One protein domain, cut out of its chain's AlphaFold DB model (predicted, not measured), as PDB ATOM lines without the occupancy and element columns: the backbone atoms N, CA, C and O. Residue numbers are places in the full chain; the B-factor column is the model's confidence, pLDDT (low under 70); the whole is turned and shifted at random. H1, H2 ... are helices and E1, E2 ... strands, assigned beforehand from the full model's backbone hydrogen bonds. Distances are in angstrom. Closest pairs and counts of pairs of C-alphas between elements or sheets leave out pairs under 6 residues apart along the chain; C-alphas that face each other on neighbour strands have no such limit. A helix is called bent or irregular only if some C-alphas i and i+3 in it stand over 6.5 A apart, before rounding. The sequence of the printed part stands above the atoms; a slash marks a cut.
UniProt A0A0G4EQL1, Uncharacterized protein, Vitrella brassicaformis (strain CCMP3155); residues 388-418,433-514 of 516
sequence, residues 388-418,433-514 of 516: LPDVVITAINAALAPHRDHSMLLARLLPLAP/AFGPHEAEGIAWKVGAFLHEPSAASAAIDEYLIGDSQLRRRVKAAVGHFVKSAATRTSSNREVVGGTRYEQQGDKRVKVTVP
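AT A GLANCE: This is residues 388 to 418 and 433 to 514 of the 516 residues of an uncharacterized protein of Vitrella brassicaformis (strain CCMP3155) (UniProt A0A0G4EQL1). A long bent helix, H1, runs beside the other long helices: its first arm, H1a, bundles with the hairpin H3 and H4, and its second arm, H1b, pairs with H2. The short H5 leads to a two-stranded antiparallel hairpin, E1 and E2, set off from the long helices. The 113 printed residues have five named helices, then two strands, mostly helix. The whole is loose, with radius of gyration of the C-alphas 17.2 A and spans of 56 by 38 by 18 A, only just flat.

IN THESE COORDINATES: H1, residues 388 to 416, begins at C-alpha 388 (-28.426, 18.090, -44.335). By its hydrogen bonds it was assigned as one helix, but it is bent: C-alphas 399 and 402 are 7.2 A apart. H1a is 388 to 399, 16.4 A; H1b is 402 to 416, 21.6 A, and irregular, with C-alphas 412 and 415 6.6 A apart. H2 is 438 to 450, 19.3 A; H3 453 to 463, 16.1 A; H4 469 to 487, 26.8 A; H5 492 to 496. E1 is 498 to 504; E2, 507 to 513, ends at C-alpha 513 (-24.940, 42.465, -35.373).

HOW THE PARTS SIT: H1a, H3 and H4 form an up and down bundle, each running against the one before. H1a touches H3 at the C-alphas of Ala 395 and Ala 456, 4.5 A. H1b touches H2, opposite ways at a steep tilt of 38 degrees, closest at the C-alphas of Ser 407 and Ala 443, 4.7 A. E1 and E2 have N 500 and O 511 at 2.8 A. Every O i to N i+4 pair is within hydrogen-bond range in H1a, H3, H4 and H5, against 9 of 11 in H1b and 7 of 9 in H2.

THE WHOLE: Residues 419 to 432 are not printed; C-alphas 418 and 433 are 10.4 A apart. The links printed whole are tight. pLDDT is under 70 in residues 497 to 504 and 506 to 514.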
ATOM      1  N   LEU A 388     -29.715  17.885 -44.997       93.44
ATOM      2  CA  LEU A 388     -28.426  18.090 -44.335       93.44
ATOM      3  C   LEU A 388     -28.360  19.353 -43.443       93.44
ATOM      4  O   LEU A 388     -27.790  19.251 -42.355       93.44
ATOM      5  N   PRO A 389     -28.915  20.524 -43.823       93.69
ATOM      6  CA  PRO A 389     -28.960  21.698 -42.952       93.69
ATOM      7  C   PRO A 389     -29.646  21.442 -41.607       93.69
ATOM      8  O   PRO A 389     -29.123  21.866 -40.577       93.69
ATOM      9  N   ASP A 390     -30.762  20.714 -41.594       93.25
ATOM     10  CA  ASP A 390     -31.507  20.426 -40.363       93.25
ATOM     11  C   ASP A 390     -30.710  19.502 -39.439       93.25
ATOM     12  O   ASP A 390     -30.615  19.741 -38.230       93.25
ATOM     13  N   VAL A 391     -30.061  18.487 -40.017       93.06
ATOM     14  CA  VAL A 391     -29.143  17.591 -39.297       93.06
ATOM     15  C   VAL A 391     -27.982  18.383 -38.698       93.06
ATOM     16  O   VAL A 391     -27.659  18.220 -37.522       93.06
ATOM     17  N   VAL A 392     -27.381  19.285 -39.480       94.81
ATOM     18  CA  VAL A 392     -26.269  20.138 -39.043       94.81
ATOM     19  C   VAL A 392     -26.687  21.060 -37.898       94.81
ATOM     20  O   VAL A 392     -25.984  21.137 -36.891       94.81
ATOM     21  N   ILE A 393     -27.828  21.740 -38.011       92.50
ATOM     22  CA  ILE A 393     -28.329  22.647 -36.969       92.50
ATOM     23  C   ILE A 393     -28.643  21.870 -35.690       92.50
ATOM     24  O   ILE A 393     -28.279  22.306 -34.596       92.50
ATOM     25  N   THR A 394     -29.275  20.704 -35.819       93.00
ATOM     26  CA  THR A 394     -29.575  19.823 -34.687       93.00
ATOM     27  C   THR A 394     -28.290  19.380 -33.987       93.00
ATOM     28  O   THR A 394     -28.178  19.517 -32.770       93.00
ATOM     29  N   ALA A 395     -27.283  18.951 -34.751       93.75
ATOM     30  CA  ALA A 395     -25.976  18.540 -34.242       93.75
ATOM     31  C   ALA A 395     -25.241  19.680 -33.515       93.75
ATOM     32  O   ALA A 395     -24.719  19.486 -32.416       93.75
ATOM     33  N   ILE A 396     -25.229  20.886 -34.096       93.81
ATOM     34  CA  ILE A 396     -24.630  22.082 -33.485       93.81
ATOM     35  C   ILE A 396     -25.334  22.425 -32.171       93.81
ATOM     36  O   ILE A 396     -24.673  22.687 -31.165       93.81
ATOM     37  N   ASN A 397     -26.668  22.425 -32.165       91.31
ATOM     38  CA  ASN A 397     -27.442  22.746 -30.972       91.31
ATOM     39  C   ASN A 397     -27.232  21.714 -29.865       91.31
ATOM     40  O   ASN A 397     -27.058  22.117 -28.720       91.31
ATOM     41  N   ALA A 398     -27.180  20.424 -30.198       91.31
ATOM     42  CA  ALA A 398     -26.880  19.368 -29.236       91.31
ATOM     43  C   ALA A 398     -25.475  19.530 -28.630       91.31
ATOM     44  O   ALA A 398     -25.319  19.471 -27.415       91.31
ATOM     45  N   ALA A 399     -24.461  19.819 -29.452       94.19
ATOM     46  CA  ALA A 399     -23.085  20.004 -28.982       94.19
ATOM     47  C   ALA A 399     -22.881  21.254 -28.111       94.19
ATOM     48  O   ALA A 399     -22.015  21.265 -27.234       94.19
ATOM     49  N   LEU A 400     -23.654  22.316 -28.355       93.12
ATOM     50  CA  LEU A 400     -23.602  23.562 -27.585       93.12
ATOM     51  C   LEU A 400     -24.597  23.598 -26.417       93.12
ATOM     52  O   LEU A 400     -24.539  24.537 -25.625       93.12
ATOM     53  N   ALA A 401     -25.507  22.630 -26.292       92.38
ATOM     54  CA  ALA A 401     -26.514  22.632 -25.231       92.38
ATOM     55  C   ALA A 401     -25.888  22.648 -23.825       92.38
ATOM     56  O   ALA A 401     -26.207  23.567 -23.067       92.38
ATOM     57  N   PRO A 402     -24.919  21.770 -23.482       91.88
ATOM     58  CA  PRO A 402     -24.356  21.780 -22.136       91.88
ATOM     59  C   PRO A 402     -23.589  23.081 -21.856       91.88
ATOM     60  O   PRO A 402     -23.730  23.651 -20.775       91.88
ATOM     61  N   HIS A 403     -22.869  23.622 -22.845       92.56
ATOM     62  CA  HIS A 403     -22.233  24.944 -22.769       92.56
ATOM     63  C   HIS A 403     -23.241  26.048 -22.412       92.56
ATOM     64  O   HIS A 403     -23.020  26.806 -21.461       92.56
ATOM     65  N   ARG A 404     -24.356  26.130 -23.149       91.06
ATOM     66  CA  ARG A 404     -25.379  27.176 -22.988       91.06
ATOM     67  C   ARG A 404     -26.095  27.069 -21.645       91.06
ATOM     68  O   ARG A 404     -26.271  28.090 -20.978       91.06
ATOM     69  N   ASP A 405     -26.456  25.857 -21.238       92.31
ATOM     70  CA  ASP A 405     -27.186  25.606 -19.994       92.31
ATOM     71  C   ASP A 405     -26.337  25.960 -18.768       92.31
ATOM     72  O   ASP A 405     -26.789  26.684 -17.876       92.31
ATOM     73  N   HIS A 406     -25.067  25.543 -18.754       91.69
ATOM     74  CA  HIS A 406     -24.152  25.856 -17.654       91.69
ATOM     75  C   HIS A 406     -23.785  27.338 -17.614       91.69
ATOM     76  O   HIS A 406     -23.748  27.924 -16.532       91.69
ATOM     77  N   SER A 407     -23.573  27.971 -18.772       92.44
ATOM     78  CA  SER A 407     -23.339  29.419 -18.841       92.44
ATOM     79  C   SER A 407     -24.536  30.196 -18.287       92.44
ATOM     80  O   SER A 407     -24.368  31.141 -17.520       92.44
ATOM     81  N   MET A 408     -25.762  29.783 -18.621       91.19
ATOM     82  CA  MET A 408     -26.974  30.425 -18.112       91.19
ATOM     83  C   MET A 408     -27.122  30.255 -16.596       91.19
ATOM     84  O   MET A 408     -27.500  31.204 -15.906       91.19
ATOM     85  N   LEU A 409     -26.820  29.066 -16.071       93.44
ATOM     86  CA  LEU A 409     -26.857  28.798 -14.637       93.44
ATOM     87  C   LEU A 409     -25.801  29.622 -13.887       93.44
ATOM     88  O   LEU A 409     -26.132  30.317 -12.927       93.44
ATOM     89  N   LEU A 410     -24.548  29.604 -14.348       91.56
ATOM     90  CA  LEU A 410     -23.445  30.340 -13.729       91.56
ATOM     91  C   LEU A 410     -23.678  31.851 -13.743       91.56
ATOM     92  O   LEU A 410     -23.448  32.502 -12.728       91.56
ATOM     93  N   ALA A 411     -24.212  32.404 -14.833       90.94
ATOM     94  CA  ALA A 411     -24.534  33.827 -14.914       90.94
ATOM     95  C   ALA A 411     -25.528  34.271 -13.822       90.94
ATOM     96  O   ALA A 411     -25.470  35.408 -13.361       90.94
ATOM     97  N   ARG A 412     -26.422  33.371 -13.384       89.62
ATOM     98  CA  ARG A 412     -27.387  33.626 -12.299       89.62
ATOM     99  C   ARG A 412     -26.794  33.420 -10.908       89.62
ATOM    100  O   ARG A 412     -27.229  34.082  -9.972       89.62
ATOM    101  N   LEU A 413     -25.842  32.500 -10.765       91.25
ATOM    102  CA  LEU A 413     -25.242  32.153  -9.473       91.25
ATOM    103  C   LEU A 413     -24.073  33.065  -9.088       91.25
ATOM    104  O   LEU A 413     -23.904  33.340  -7.905       91.25
ATOM    105  N   LEU A 414     -23.291  33.557 -10.055       89.06
ATOM    106  CA  LEU A 414     -22.123  34.408  -9.796       89.06
ATOM    107  C   LEU A 414     -22.456  35.643  -8.934       89.06
ATOM    108  O   LEU A 414     -21.757  35.857  -7.945       89.06
ATOM    109  N   PRO A 415     -23.533  36.414  -9.197       88.06
ATOM    110  CA  PRO A 415     -23.901  37.557  -8.351       88.06
ATOM    111  C   PRO A 415     -24.354  37.183  -6.932       88.06
ATOM    112  O   PRO A 415     -24.468  38.055  -6.079       88.06
ATOM    113  N   LEU A 416     -24.661  35.907  -6.678       85.56
ATOM    114  CA  LEU A 416     -25.076  35.397  -5.368       85.56
ATOM    115  C   LEU A 416     -23.906  34.794  -4.581       85.56
ATOM    116  O   LEU A 416     -24.084  34.397  -3.431       85.56
ATOM    117  N   ALA A 417     -22.729  34.681  -5.199       83.31
ATOM    118  CA  ALA A 417     -21.566  34.109  -4.553       83.31
ATOM    119  C   ALA A 417     -21.049  35.069  -3.462       83.31
ATOM    120  O   ALA A 417     -20.802  36.248  -3.751       83.31
ATOM    121  N   PRO A 418     -20.871  34.584  -2.218       78.50
ATOM    122  CA  PRO A 418     -20.319  35.398  -1.151       78.50
ATOM    123  C   PRO A 418     -18.863  35.737  -1.478       78.50
ATOM    124  O   PRO A 418     -18.079  34.865  -1.853       78.50
ATOM    125  N   ALA A 433     -20.070  42.232  -7.092       79.94
ATOM    126  CA  ALA A 433     -20.622  43.249  -7.975       79.94
ATOM    127  C   ALA A 433     -20.105  43.039  -9.404       79.94
ATOM    128  O   ALA A 433     -18.900  42.949  -9.620       79.94
ATOM    129  N   PHE A 434     -21.021  42.994 -10.370       83.12
ATOM    130  CA  PHE A 434     -20.718  42.834 -11.791       83.12
ATOM    131  C   PHE A 434     -21.318  43.989 -12.593       83.12
ATOM    132  O   PHE A 434     -22.442  44.427 -12.327       83.12
ATOM    133  N   GLY A 435     -20.592  44.462 -13.602       83.25
ATOM    134  CA  GLY A 435     -21.103  45.384 -14.607       83.25
ATOM    135  C   GLY A 435     -22.171  44.742 -15.509       83.25
ATOM    136  O   GLY A 435     -22.399  43.526 -15.470       83.25
ATOM    137  N   PRO A 436     -22.843  45.535 -16.365       81.75
ATOM    138  CA  PRO A 436     -23.837  45.017 -17.303       81.75
ATOM    139  C   PRO A 436     -23.258  43.884 -18.166       81.75
ATOM    140  O   PRO A 436     -22.262  44.084 -18.854       81.75
ATOM    141  N   HIS A 437     -23.893  42.709 -18.142       82.19
ATOM    142  CA  HIS A 437     -23.478  41.492 -18.867       82.19
ATOM    143  C   HIS A 437     -22.117  40.883 -18.466       82.19
ATOM    144  O   HIS A 437     -21.693  39.906 -19.077       82.19
ATOM    145  N   GLU A 438     -21.439  41.381 -17.428       87.00
ATOM    146  CA  GLU A 438     -20.121  40.864 -17.032       87.00
ATOM    147  C   GLU A 438     -20.210  39.439 -16.462       87.00
ATOM    148  O   GLU A 438     -19.466  38.556 -16.890       87.00
ATOM    149  N   ALA A 439     -21.188  39.173 -15.589       87.75
ATOM    150  CA  ALA A 439     -21.453  37.823 -15.087       87.75
ATOM    151  C   ALA A 439     -21.821  36.843 -16.219       87.75
ATOM    152  O   ALA A 439     -21.390  35.693 -16.200       87.75
ATOM    153  N   GLU A 440     -22.574  37.301 -17.229       89.06
ATOM    154  CA  GLU A 440     -22.914  36.504 -18.417       89.06
ATOM    155  C   GLU A 440     -21.665  36.172 -19.242       89.06
ATOM    156  O   GLU A 440     -21.481  35.020 -19.630       89.06
ATOM    157  N   GLY A 441     -20.782  37.150 -19.468       88.69
ATOM    158  CA  GLY A 441     -19.535  36.958 -20.208       88.69
ATOM    159  C   GLY A 441     -18.554  36.024 -19.497       88.69
ATOM    160  O   GLY A 441     -17.984  35.133 -20.129       88.69
ATOM    161  N   ILE A 442     -18.389  36.170 -18.178       89.25
ATOM    162  CA  ILE A 442     -17.563  35.265 -17.361       89.25
ATOM    163  C   ILE A 442     -18.139  33.850 -17.416       89.25
ATOM    164  O   ILE A 442     -17.421  32.903 -17.735       89.25
ATOM    165  N   ALA A 443     -19.442  33.705 -17.170       91.38
ATOM    166  CA  ALA A 443     -20.117  32.418 -17.224       91.38
ATOM    167  C   ALA A 443     -19.999  31.751 -18.602       91.38
ATOM    168  O   ALA A 443     -19.766  30.548 -18.671       91.38
ATOM    169  N   TRP A 444     -20.076  32.525 -19.687       92.44
ATOM    170  CA  TRP A 444     -19.880  32.046 -21.057       92.44
ATOM    171  C   TRP A 444     -18.466  31.505 -21.300       92.44
ATOM    172  O   TRP A 444     -18.290  30.458 -21.929       92.44
ATOM    173  N   LYS A 445     -17.441  32.194 -20.775       92.06
ATOM    174  CA  LYS A 445     -16.042  31.740 -20.851       92.06
ATOM    175  C   LYS A 445     -15.784  30.501 -19.998       92.06
ATOM    176  O   LYS A 445     -15.032  29.636 -20.432       92.06
ATOM    177  N   VAL A 446     -16.428  30.377 -18.839       89.56
ATOM    178  CA  VAL A 446     -16.374  29.147 -18.030       89.56
ATOM    179  C   VAL A 446     -17.111  28.004 -18.737       89.56
ATOM    180  O   VAL A 446     -16.599  26.891 -18.819       89.56
ATOM    181  N   GLY A 447     -18.270  28.280 -19.336       90.06
ATOM    182  CA  GLY A 447     -19.028  27.308 -20.118       90.06
ATOM    183  C   GLY A 447     -18.263  26.771 -21.328       90.06
ATOM    184  O   GLY A 447     -18.527  25.647 -21.749       90.06
ATOM    185  N   ALA A 448     -17.274  27.509 -21.855       90.94
ATOM    186  CA  ALA A 448     -16.424  27.093 -22.977       90.94
ATOM    187  C   ALA A 448     -15.732  25.735 -22.764       90.94
ATOM    188  O   ALA A 448     -15.392  25.079 -23.744       90.94
ATOM    189  N   PHE A 449     -15.560  25.281 -21.520       89.69
ATOM    190  CA  PHE A 449     -15.000  23.962 -21.201       89.69
ATOM    191  C   PHE A 449     -16.016  22.809 -21.280       89.69
ATOM    192  O   PHE A 449     -15.621  21.654 -21.180       89.69
ATOM    193  N   LEU A 450     -17.303  23.111 -21.469       90.38
ATOM    194  CA  LEU A 450     -18.426  22.173 -21.363       90.38
ATOM    195  C   LEU A 450     -19.170  21.978 -22.697       90.38
ATOM    196  O   LEU A 450     -20.343  21.625 -22.703       90.38
ATOM    197  N   HIS A 451     -18.538  22.260 -23.838       89.56
ATOM    198  CA  HIS A 451     -19.120  21.951 -25.151       89.56
ATOM    199  C   HIS A 451     -18.677  20.562 -25.628       89.56
ATOM    200  O   HIS A 451     -17.564  20.132 -25.339       89.56
ATOM    201  N   GLU A 452     -19.522  19.899 -26.420       90.25
ATOM    202  CA  GLU A 452     -19.326  18.512 -26.869       90.25
ATOM    203  C   GLU A 452     -19.119  18.437 -28.398       90.25
ATOM    204  O   GLU A 452     -20.024  18.061 -29.148       90.25
ATOM    205  N   PRO A 453     -17.935  18.803 -28.927       86.69
ATOM    206  CA  PRO A 453     -17.687  18.822 -30.373       86.69
ATOM    207  C   PRO A 453     -17.707  17.414 -31.003       86.69
ATOM    208  O   PRO A 453     -17.959  17.260 -32.204       86.69
ATOM    209  N   SER A 454     -17.462  16.382 -30.194       87.31
ATOM    210  CA  SER A 454     -17.589  14.965 -30.547       87.31
ATOM    211  C   SER A 454     -19.041  14.578 -30.845       87.31
ATOM    212  O   SER A 454     -19.276  13.857 -31.812       87.31
ATOM    213  N   ALA A 455     -20.016  15.103 -30.096       88.25
ATOM    214  CA  ALA A 455     -21.436  14.821 -30.301       88.25
ATOM    215  C   ALA A 455     -21.930  15.349 -31.655       88.25
ATOM    216  O   ALA A 455     -22.591  14.626 -32.402       88.25
ATOM    217  N   ALA A 456     -21.533  16.572 -32.028       90.25
ATOM    218  CA  ALA A 456     -21.851  17.104 -33.352       90.25
ATOM    219  C   ALA A 456     -21.216  16.262 -34.467       90.25
ATOM    220  O   ALA A 456     -21.852  15.979 -35.478       90.25
ATOM    221  N   SER A 457     -19.969  15.826 -34.271       89.69
ATOM    222  CA  SER A 457     -19.280  14.940 -35.211       89.69
ATOM    223  C   SER A 457     -19.997  13.600 -35.386       89.69
ATOM    224  O   SER A 457     -20.159  13.156 -36.519       89.69
ATOM    225  N   ALA A 458     -20.451  12.987 -34.291       88.94
ATOM    226  CA  ALA A 458     -21.163  11.713 -34.304       88.94
ATOM    227  C   ALA A 458     -22.504  11.807 -35.049       88.94
ATOM    228  O   ALA A 458     -22.801  10.944 -35.867       88.94
ATOM    229  N   ALA A 459     -23.265  12.889 -34.854       90.25
ATOM    230  CA  ALA A 459     -24.520  13.112 -35.577       90.25
ATOM    231  C   ALA A 459     -24.309  13.254 -37.099       90.25
ATOM    232  O   ALA A 459     -25.082  12.726 -37.897       90.25
ATOM    233  N   ILE A 460     -23.228  13.924 -37.523       93.06
ATOM    234  CA  ILE A 460     -22.864  13.990 -38.950       93.06
ATOM    235  C   ILE A 460     -22.425  12.618 -39.474       93.06
ATOM    236  O   ILE A 460     -22.774  12.265 -40.599       93.06
ATOM    237  N   ASP A 461     -21.682  11.847 -38.677       90.44
ATOM    238  CA  ASP A 461     -21.247  10.489 -39.025       90.44
ATOM    239  C   ASP A 461     -22.427   9.504 -39.139       90.44
ATOM    240  O   ASP A 461     -22.371   8.561 -39.926       90.44
ATOM    241  N   GLU A 462     -23.502   9.725 -38.382       89.00
ATOM    242  CA  GLU A 462     -24.733   8.935 -38.453       89.00
ATOM    243  C   GLU A 462     -25.529   9.214 -39.733       89.00
ATOM    244  O   GLU A 462     -26.081   8.289 -40.328       89.00
ATOM    245  N   TYR A 463     -25.556  10.472 -40.186       92.31
ATOM    246  CA  TYR A 463     -26.264  10.858 -41.406       92.31
ATOM    247  C   TYR A 463     -25.463  10.566 -42.682       92.31
ATOM    248  O   TYR A 463     -25.996  10.001 -43.637       92.31
ATOM    249  N   LEU A 464     -24.182  10.945 -42.721       93.38
ATOM    250  CA  LEU A 464     -23.266  10.678 -43.833       93.38
ATOM    251  C   LEU A 464     -22.386   9.479 -43.479       93.38
ATOM    252  O   LEU A 464     -21.267   9.623 -42.992       93.38
ATOM    253  N   ILE A 465     -22.910   8.284 -43.728       88.88
ATOM    254  CA  ILE A 465     -22.349   7.026 -43.219       88.88
ATOM    255  C   ILE A 465     -21.007   6.630 -43.851       88.88
ATOM    256  O   ILE A 465     -20.178   6.006 -43.188       88.88
ATOM    257  N   GLY A 466     -20.755   7.014 -45.106       85.75
ATOM    258  CA  GLY A 466     -19.509   6.693 -45.812       85.75
ATOM    259  C   GLY A 466     -18.440   7.772 -45.648       85.75
ATOM    260  O   GLY A 466     -18.748   8.932 -45.364       85.75
ATOM    261  N   ASP A 467     -17.168   7.423 -45.844       83.88
ATOM    262  CA  ASP A 467     -16.035   8.352 -45.693       83.88
ATOM    263  C   ASP A 467     -15.851   9.286 -46.909       83.88
ATOM    264  O   ASP A 467     -14.823   9.312 -47.589       83.88
ATOM    265  N   SER A 468     -16.902  10.043 -47.224       88.38
ATOM    266  CA  SER A 468     -16.947  10.949 -48.372       88.38
ATOM    267  C   SER A 468     -16.266  12.289 -48.106       88.38
ATOM    268  O   SER A 468     -16.213  12.799 -46.984       88.38
ATOM    269  N   GLN A 469     -15.808  12.936 -49.181       90.56
ATOM    270  CA  GLN A 469     -15.288  14.301 -49.101       90.56
ATOM    271  C   GLN A 469     -16.336  15.276 -48.534       90.56
ATOM    272  O   GLN A 469     -15.985  16.170 -47.764       90.56
ATOM    273  N   LEU A 470     -17.617  15.090 -48.882       91.44
ATOM    274  CA  LEU A 470     -18.720  15.887 -48.346       91.44
ATOM    275  C   LEU A 470     -18.789  15.759 -46.820       91.44
ATOM    276  O   LEU A 470     -18.754  16.778 -46.133       91.44
ATOM    277  N   ARG A 471     -18.785  14.527 -46.293       93.81
ATOM    278  CA  ARG A 471     -18.766  14.265 -44.847       93.81
ATOM    279  C   ARG A 471     -17.600  14.959 -44.166       93.81
ATOM    280  O   ARG A 471     -17.814  15.693 -43.207       93.81
ATOM    281  N   ARG A 472     -16.375  14.778 -44.672       93.31
ATOM    282  CA  ARG A 472     -15.173  15.385 -44.076       93.31
ATOM    283  C   ARG A 472     -15.266  16.912 -44.037       93.31
ATOM    284  O   ARG A 472     -14.943  17.513 -43.016       93.31
ATOM    285  N   ARG A 473     -15.747  17.542 -45.116       94.56
ATOM    286  CA  ARG A 473     -15.922  19.004 -45.194       94.56
ATOM    287  C   ARG A 473     -16.990  19.508 -44.229       94.56
ATOM    288  O   ARG A 473     -16.738  20.475 -43.517       94.56
ATOM    289  N   VAL A 474     -18.149  18.851 -44.185       94.75
ATOM    290  CA  VAL A 474     -19.252  19.216 -43.282       94.75
ATOM    291  C   VAL A 474     -18.816  19.047 -41.829       94.75
ATOM    292  O   VAL A 474     -18.940  19.982 -41.048       94.75
ATOM    293  N   LYS A 475     -18.209  17.909 -41.481       94.12
ATOM    294  CA  LYS A 475     -17.693  17.629 -40.136       94.12
ATOM    295  C   LYS A 475     -16.645  18.654 -39.694       94.12
ATOM    296  O   LYS A 475     -16.727  19.165 -38.580       94.12
ATOM    297  N   ALA A 476     -15.704  19.010 -40.571       93.94
ATOM    298  CA  ALA A 476     -14.713  20.045 -40.284       93.94
ATOM    299  C   ALA A 476     -15.356  21.426 -40.066       93.94
ATOM    300  O   ALA A 476     -15.004  22.120 -39.113       93.94
ATOM    301  N   ALA A 477     -16.321  21.809 -40.909       94.50
ATOM    302  CA  ALA A 477     -17.034  23.078 -40.784       94.50
ATOM    303  C   ALA A 477     -17.859  23.149 -39.488       94.50
ATOM    304  O   ALA A 477     -17.761  24.130 -38.755       94.50
ATOM    305  N   VAL A 478     -18.608  22.090 -39.166       94.69
ATOM    306  CA  VAL A 478     -19.401  21.981 -37.933       94.69
ATOM    307  C   VAL A 478     -18.504  22.020 -36.699       94.69
ATOM    308  O   VAL A 478     -18.760  22.796 -35.781       94.69
ATOM    309  N   GLY A 479     -17.412  21.252 -36.690       91.94
ATOM    310  CA  GLY A 479     -16.446  21.272 -35.591       91.94
ATOM    311  C   GLY A 479     -15.805  22.650 -35.399       91.94
ATOM    312  O   GLY A 479     -15.694  23.132 -34.270       91.94
ATOM    313  N   HIS A 480     -15.435  23.325 -36.493       92.69
ATOM    314  CA  HIS A 480     -14.913  24.690 -36.443       92.69
ATOM    315  C   HIS A 480     -15.951  25.686 -35.910       92.69
ATOM    316  O   HIS A 480     -15.604  26.540 -35.086       92.69
ATOM    317  N   PHE A 481     -17.210  25.571 -36.342       92.81
ATOM    318  CA  PHE A 481     -18.307  26.415 -35.875       92.81
ATOM    319  C   PHE A 481     -18.546  26.230 -34.375       92.81
ATOM    320  O   PHE A 481     -18.473  27.207 -33.638       92.81
ATOM    321  N   VAL A 482     -18.737  24.993 -33.900       93.31
ATOM    322  CA  VAL A 482     -18.962  24.689 -32.473       93.31
ATOM    323  C   VAL A 482     -17.809  25.219 -31.615       93.31
ATOM    324  O   VAL A 482     -18.040  25.907 -30.620       93.31
ATOM    325  N   LYS A 483     -16.558  24.985 -32.032       91.44
ATOM    326  CA  LYS A 483     -15.378  25.482 -31.313       91.44
ATOM    327  C   LYS A 483     -15.325  27.010 -31.278       91.44
ATOM    328  O   LYS A 483     -15.034  27.590 -30.231       91.44
ATOM    329  N   SER A 484     -15.593  27.674 -32.401       90.88
ATOM    330  CA  SER A 484     -15.594  29.141 -32.478       90.88
ATOM    331  C   SER A 484     -16.726  29.738 -31.641       90.88
ATOM    332  O   SER A 484     -16.485  30.663 -30.867       90.88
ATOM    333  N   ALA A 485     -17.919  29.149 -31.718       90.50
ATOM    334  CA  ALA A 485     -19.094  29.547 -30.958       90.50
ATOM    335  C   ALA A 485     -18.907  29.393 -29.444       90.50
ATOM    336  O   ALA A 485     -19.437  30.212 -28.705       90.50
ATOM    337  N   ALA A 486     -18.150  28.398 -28.977       89.88
ATOM    338  CA  ALA A 486     -17.879  28.215 -27.551       89.88
ATOM    339  C   ALA A 486     -16.723  29.094 -27.037       89.88
ATOM    340  O   ALA A 486     -16.779  29.602 -25.920       89.88
ATOM    341  N   THR A 487     -15.658  29.276 -27.829       88.88
ATOM    342  CA  THR A 487     -14.389  29.850 -27.326       88.88
ATOM    343  C   THR A 487     -14.149  31.306 -27.723       88.88
ATOM    344  O   THR A 487     -13.535  32.063 -26.961       88.88
ATOM    345  N   ARG A 488     -14.629  31.730 -28.899       88.12
ATOM    346  CA  ARG A 488     -14.327  33.055 -29.467       88.12
ATOM    347  C   ARG A 488     -15.400  34.103 -29.199       88.12
ATOM    348  O   ARG A 488     -15.091  35.284 -29.284       88.12
ATOM    349  N   THR A 489     -16.603  33.694 -28.816       87.25
ATOM    350  CA  THR A 489     -17.690  34.609 -28.441       87.25
ATOM    351  C   THR A 489     -17.707  34.917 -26.954       87.25
ATOM    352  O   THR A 489     -17.052  34.252 -26.141       87.25
ATOM    353  N   SER A 490     -18.463  35.950 -26.607       81.56
ATOM    354  CA  SER A 490     -18.799  36.342 -25.241       81.56
ATOM    355  C   SER A 490     -20.265  36.069 -24.882       81.56
ATOM    356  O   SER A 490     -20.633  36.163 -23.715       81.56
ATOM    357  N   SER A 491     -21.115  35.735 -25.864       81.88
ATOM    358  CA  SER A 491     -22.532  35.434 -25.637       81.88
ATOM    359  C   SER A 491     -23.190  34.697 -26.808       81.88
ATOM    360  O   SER A 491     -22.730  34.752 -27.950       81.88
ATOM    361  N   ASN A 492     -24.362  34.105 -26.557       80.50
ATOM    362  CA  ASN A 492     -25.172  33.466 -27.600       80.50
ATOM    363  C   ASN A 492     -25.666  34.459 -28.667       80.50
ATOM    364  O   ASN A 492     -25.954  34.061 -29.792       80.50
ATOM    365  N   ARG A 493     -25.758  35.755 -28.331       78.88
ATOM    366  CA  ARG A 493     -26.163  36.808 -29.278       78.88
ATOM    367  C   ARG A 493     -25.125  37.018 -30.375       78.88
ATOM    368  O   ARG A 493     -25.497  37.320 -31.500       78.88
ATOM    369  N   GLU A 494     -23.845  36.848 -30.058       80.19
ATOM    370  CA  GLU A 494     -22.772  36.907 -31.054       80.19
ATOM    371  C   GLU A 494     -22.776  35.668 -31.956       80.19
ATOM    372  O   GLU A 494     -22.484  35.775 -33.140       80.19
ATOM    373  N   VAL A 495     -23.161  34.503 -31.422       78.81
ATOM    374  CA  VAL A 495     -23.237  33.248 -32.189       78.81
ATOM    375  C   VAL A 495     -24.387  33.270 -33.197       78.81
ATOM    376  O   VAL A 495     -24.198  32.935 -34.358       78.81
ATOM    377  N   VAL A 496     -25.592  33.638 -32.757       73.31
ATOM    378  CA  VAL A 496     -26.809  33.578 -33.592       73.31
ATOM    379  C   VAL A 496     -26.985  34.848 -34.434       73.31
ATOM    380  O   VAL A 496     -27.786  34.879 -35.369       73.31
ATOM    381  N   GLY A 497     -26.222  35.900 -34.127       66.25
ATOM    382  CA  GLY A 497     -26.484  37.240 -34.630       66.25
ATOM    383  C   GLY A 497     -27.715  37.846 -33.953       66.25
ATOM    384  O   GLY A 497     -28.496  37.182 -33.265       66.25
ATOM    385  N   GLY A 498     -27.893  39.151 -34.113       62.72
ATOM    386  CA  GLY A 498     -29.010  39.841 -33.481       62.72
ATOM    387  C   GLY A 498     -29.051  41.319 -33.801       62.72
ATOM    388  O   GLY A 498     -28.411  41.802 -34.727       62.72
ATOM    389  N   THR A 499     -29.820  42.069 -33.023       52.41
ATOM    390  CA  THR A 499     -29.893  43.526 -33.153       52.41
ATOM    391  C   THR A 499     -29.503  44.160 -31.831       52.41
ATOM    392  O   THR A 499     -30.191  43.951 -30.832       52.41
ATOM    393  N   ARG A 500     -28.402  44.915 -31.820       58.62
ATOM    394  CA  ARG A 500     -27.985  45.741 -30.682       58.62
ATOM    395  C   ARG A 500     -28.583  47.137 -30.826       58.62
ATOM    396  O   ARG A 500     -28.763  47.612 -31.941       58.62
ATOM    397  N   TYR A 501     -28.891  47.801 -29.719       58.56
ATOM    398  CA  TYR A 501     -29.244  49.220 -29.743       58.56
ATOM    399  C   TYR A 501     -28.014  50.021 -29.340       58.56
ATOM    400  O   TYR A 501     -27.540  49.895 -28.215       58.56
ATOM    401  N   GLU A 502     -27.488  50.812 -30.264       64.31
ATOM    402  CA  GLU A 502     -26.341  51.683 -30.039       64.31
ATOM    403  C   GLU A 502     -26.857  53.096 -29.746       64.31
ATOM    404  O   GLU A 502     -27.764  53.589 -30.426       64.31
ATOM    405  N   GLN A 503     -26.355  53.728 -28.683       52.84
ATOM    406  CA  GLN A 503     -26.673  55.126 -28.399       52.84
ATOM    407  C   GLN A 503     -25.826  56.013 -29.306       52.84
ATOM    408  O   GLN A 503     -24.601  56.019 -29.210       52.84
ATOM    409  N   GLN A 504     -26.489  56.768 -30.179       62.12
ATOM    410  CA  GLN A 504     -25.864  57.771 -31.031       62.12
ATOM    411  C   GLN A 504     -26.470  59.131 -30.656       62.12
ATOM    412  O   GLN A 504     -27.527  59.524 -31.156       62.12
ATOM    413  N   GLY A 505     -25.848  59.805 -29.683       72.00
ATOM    414  CA  GLY A 505     -26.452  60.955 -28.996       72.00
ATOM    415  C   GLY A 505     -27.703  60.548 -28.200       72.00
ATOM    416  O   GLY A 505     -27.724  59.481 -27.590       72.00
ATOM    417  N   ASP A 506     -28.773  61.346 -28.261       67.00
ATOM    418  CA  ASP A 506     -30.053  61.081 -27.569       67.00
ATOM    419  C   ASP A 506     -30.919  59.979 -28.215       67.00
ATOM    420  O   ASP A 506     -32.027  59.691 -27.755       67.00
ATOM    421  N   LYS A 507     -30.456  59.341 -29.299       49.22
ATOM    422  CA  LYS A 507     -31.232  58.335 -30.039       49.22
ATOM    423  C   LYS A 507     -30.634  56.939 -29.882       49.22
ATOM    424  O   LYS A 507     -29.445  56.722 -30.102       49.22
ATOM    425  N   ARG A 508     -31.490  55.963 -29.556       56.81
ATOM    426  CA  ARG A 508     -31.169  54.529 -29.637       56.81
ATOM    427  C   ARG A 508     -31.371  54.049 -31.072       56.81
ATOM    428  O   ARG A 508     -32.507  53.922 -31.525       56.81
ATOM    429  N   VAL A 509     -30.279  53.762 -31.771       66.50
ATOM    430  CA  VAL A 509     -30.295  53.240 -33.141       66.50
ATOM    431  C   VAL A 509     -30.171  51.721 -33.099       66.50
ATOM    432  O   VAL A 509     -29.295  51.176 -32.434       66.50
ATOM    433  N   LYS A 510     -31.070  51.020 -33.794       61.16
ATOM    434  CA  LYS A 510     -31.038  49.558 -33.917       61.16
ATOM    435  C   LYS A 510     -29.993  49.168 -34.966       61.16
ATOM    436  O   LYS A 510     -30.185  49.438 -36.146       61.16
ATOM    437  N   VAL A 511     -28.908  48.537 -34.536       67.81
ATOM    438  CA  VAL A 511     -27.801  48.070 -35.379       67.81
ATOM    439  C   VAL A 511     -27.841  46.547 -35.452       67.81
ATOM    440  O   VAL A 511     -27.890  45.864 -34.427       67.81
ATOM    441  N   THR A 512     -27.835  46.000 -36.665       58.41
ATOM    442  CA  THR A 512     -27.757  44.552 -36.889       58.41
ATOM    443  C   THR A 512     -26.336  44.080 -36.607       58.41
ATOM    444  O   THR A 512     -25.388  44.546 -37.232       58.41
ATOM    445  N   VAL A 513     -26.191  43.164 -35.654       57.09
ATOM    446  CA  VAL A 513     -24.940  42.465 -35.373       57.09
ATOM    447  C   VAL A 513     -24.935  41.207 -36.238       57.09
ATOM    448  O   VAL A 513     -25.818  40.360 -36.050       57.09
ATOM    449  N   PRO A 514     -24.015  41.093 -37.210       46.44
ATOM    450  CA  PRO A 514     -23.925  39.895 -38.026       46.44
ATOM    451  C   PRO A 514     -23.585  38.682 -37.141       46.44
ATOM    452  O   PRO A 514     -22.800  38.832 -36.201       46.44
TER     453      PRO A 514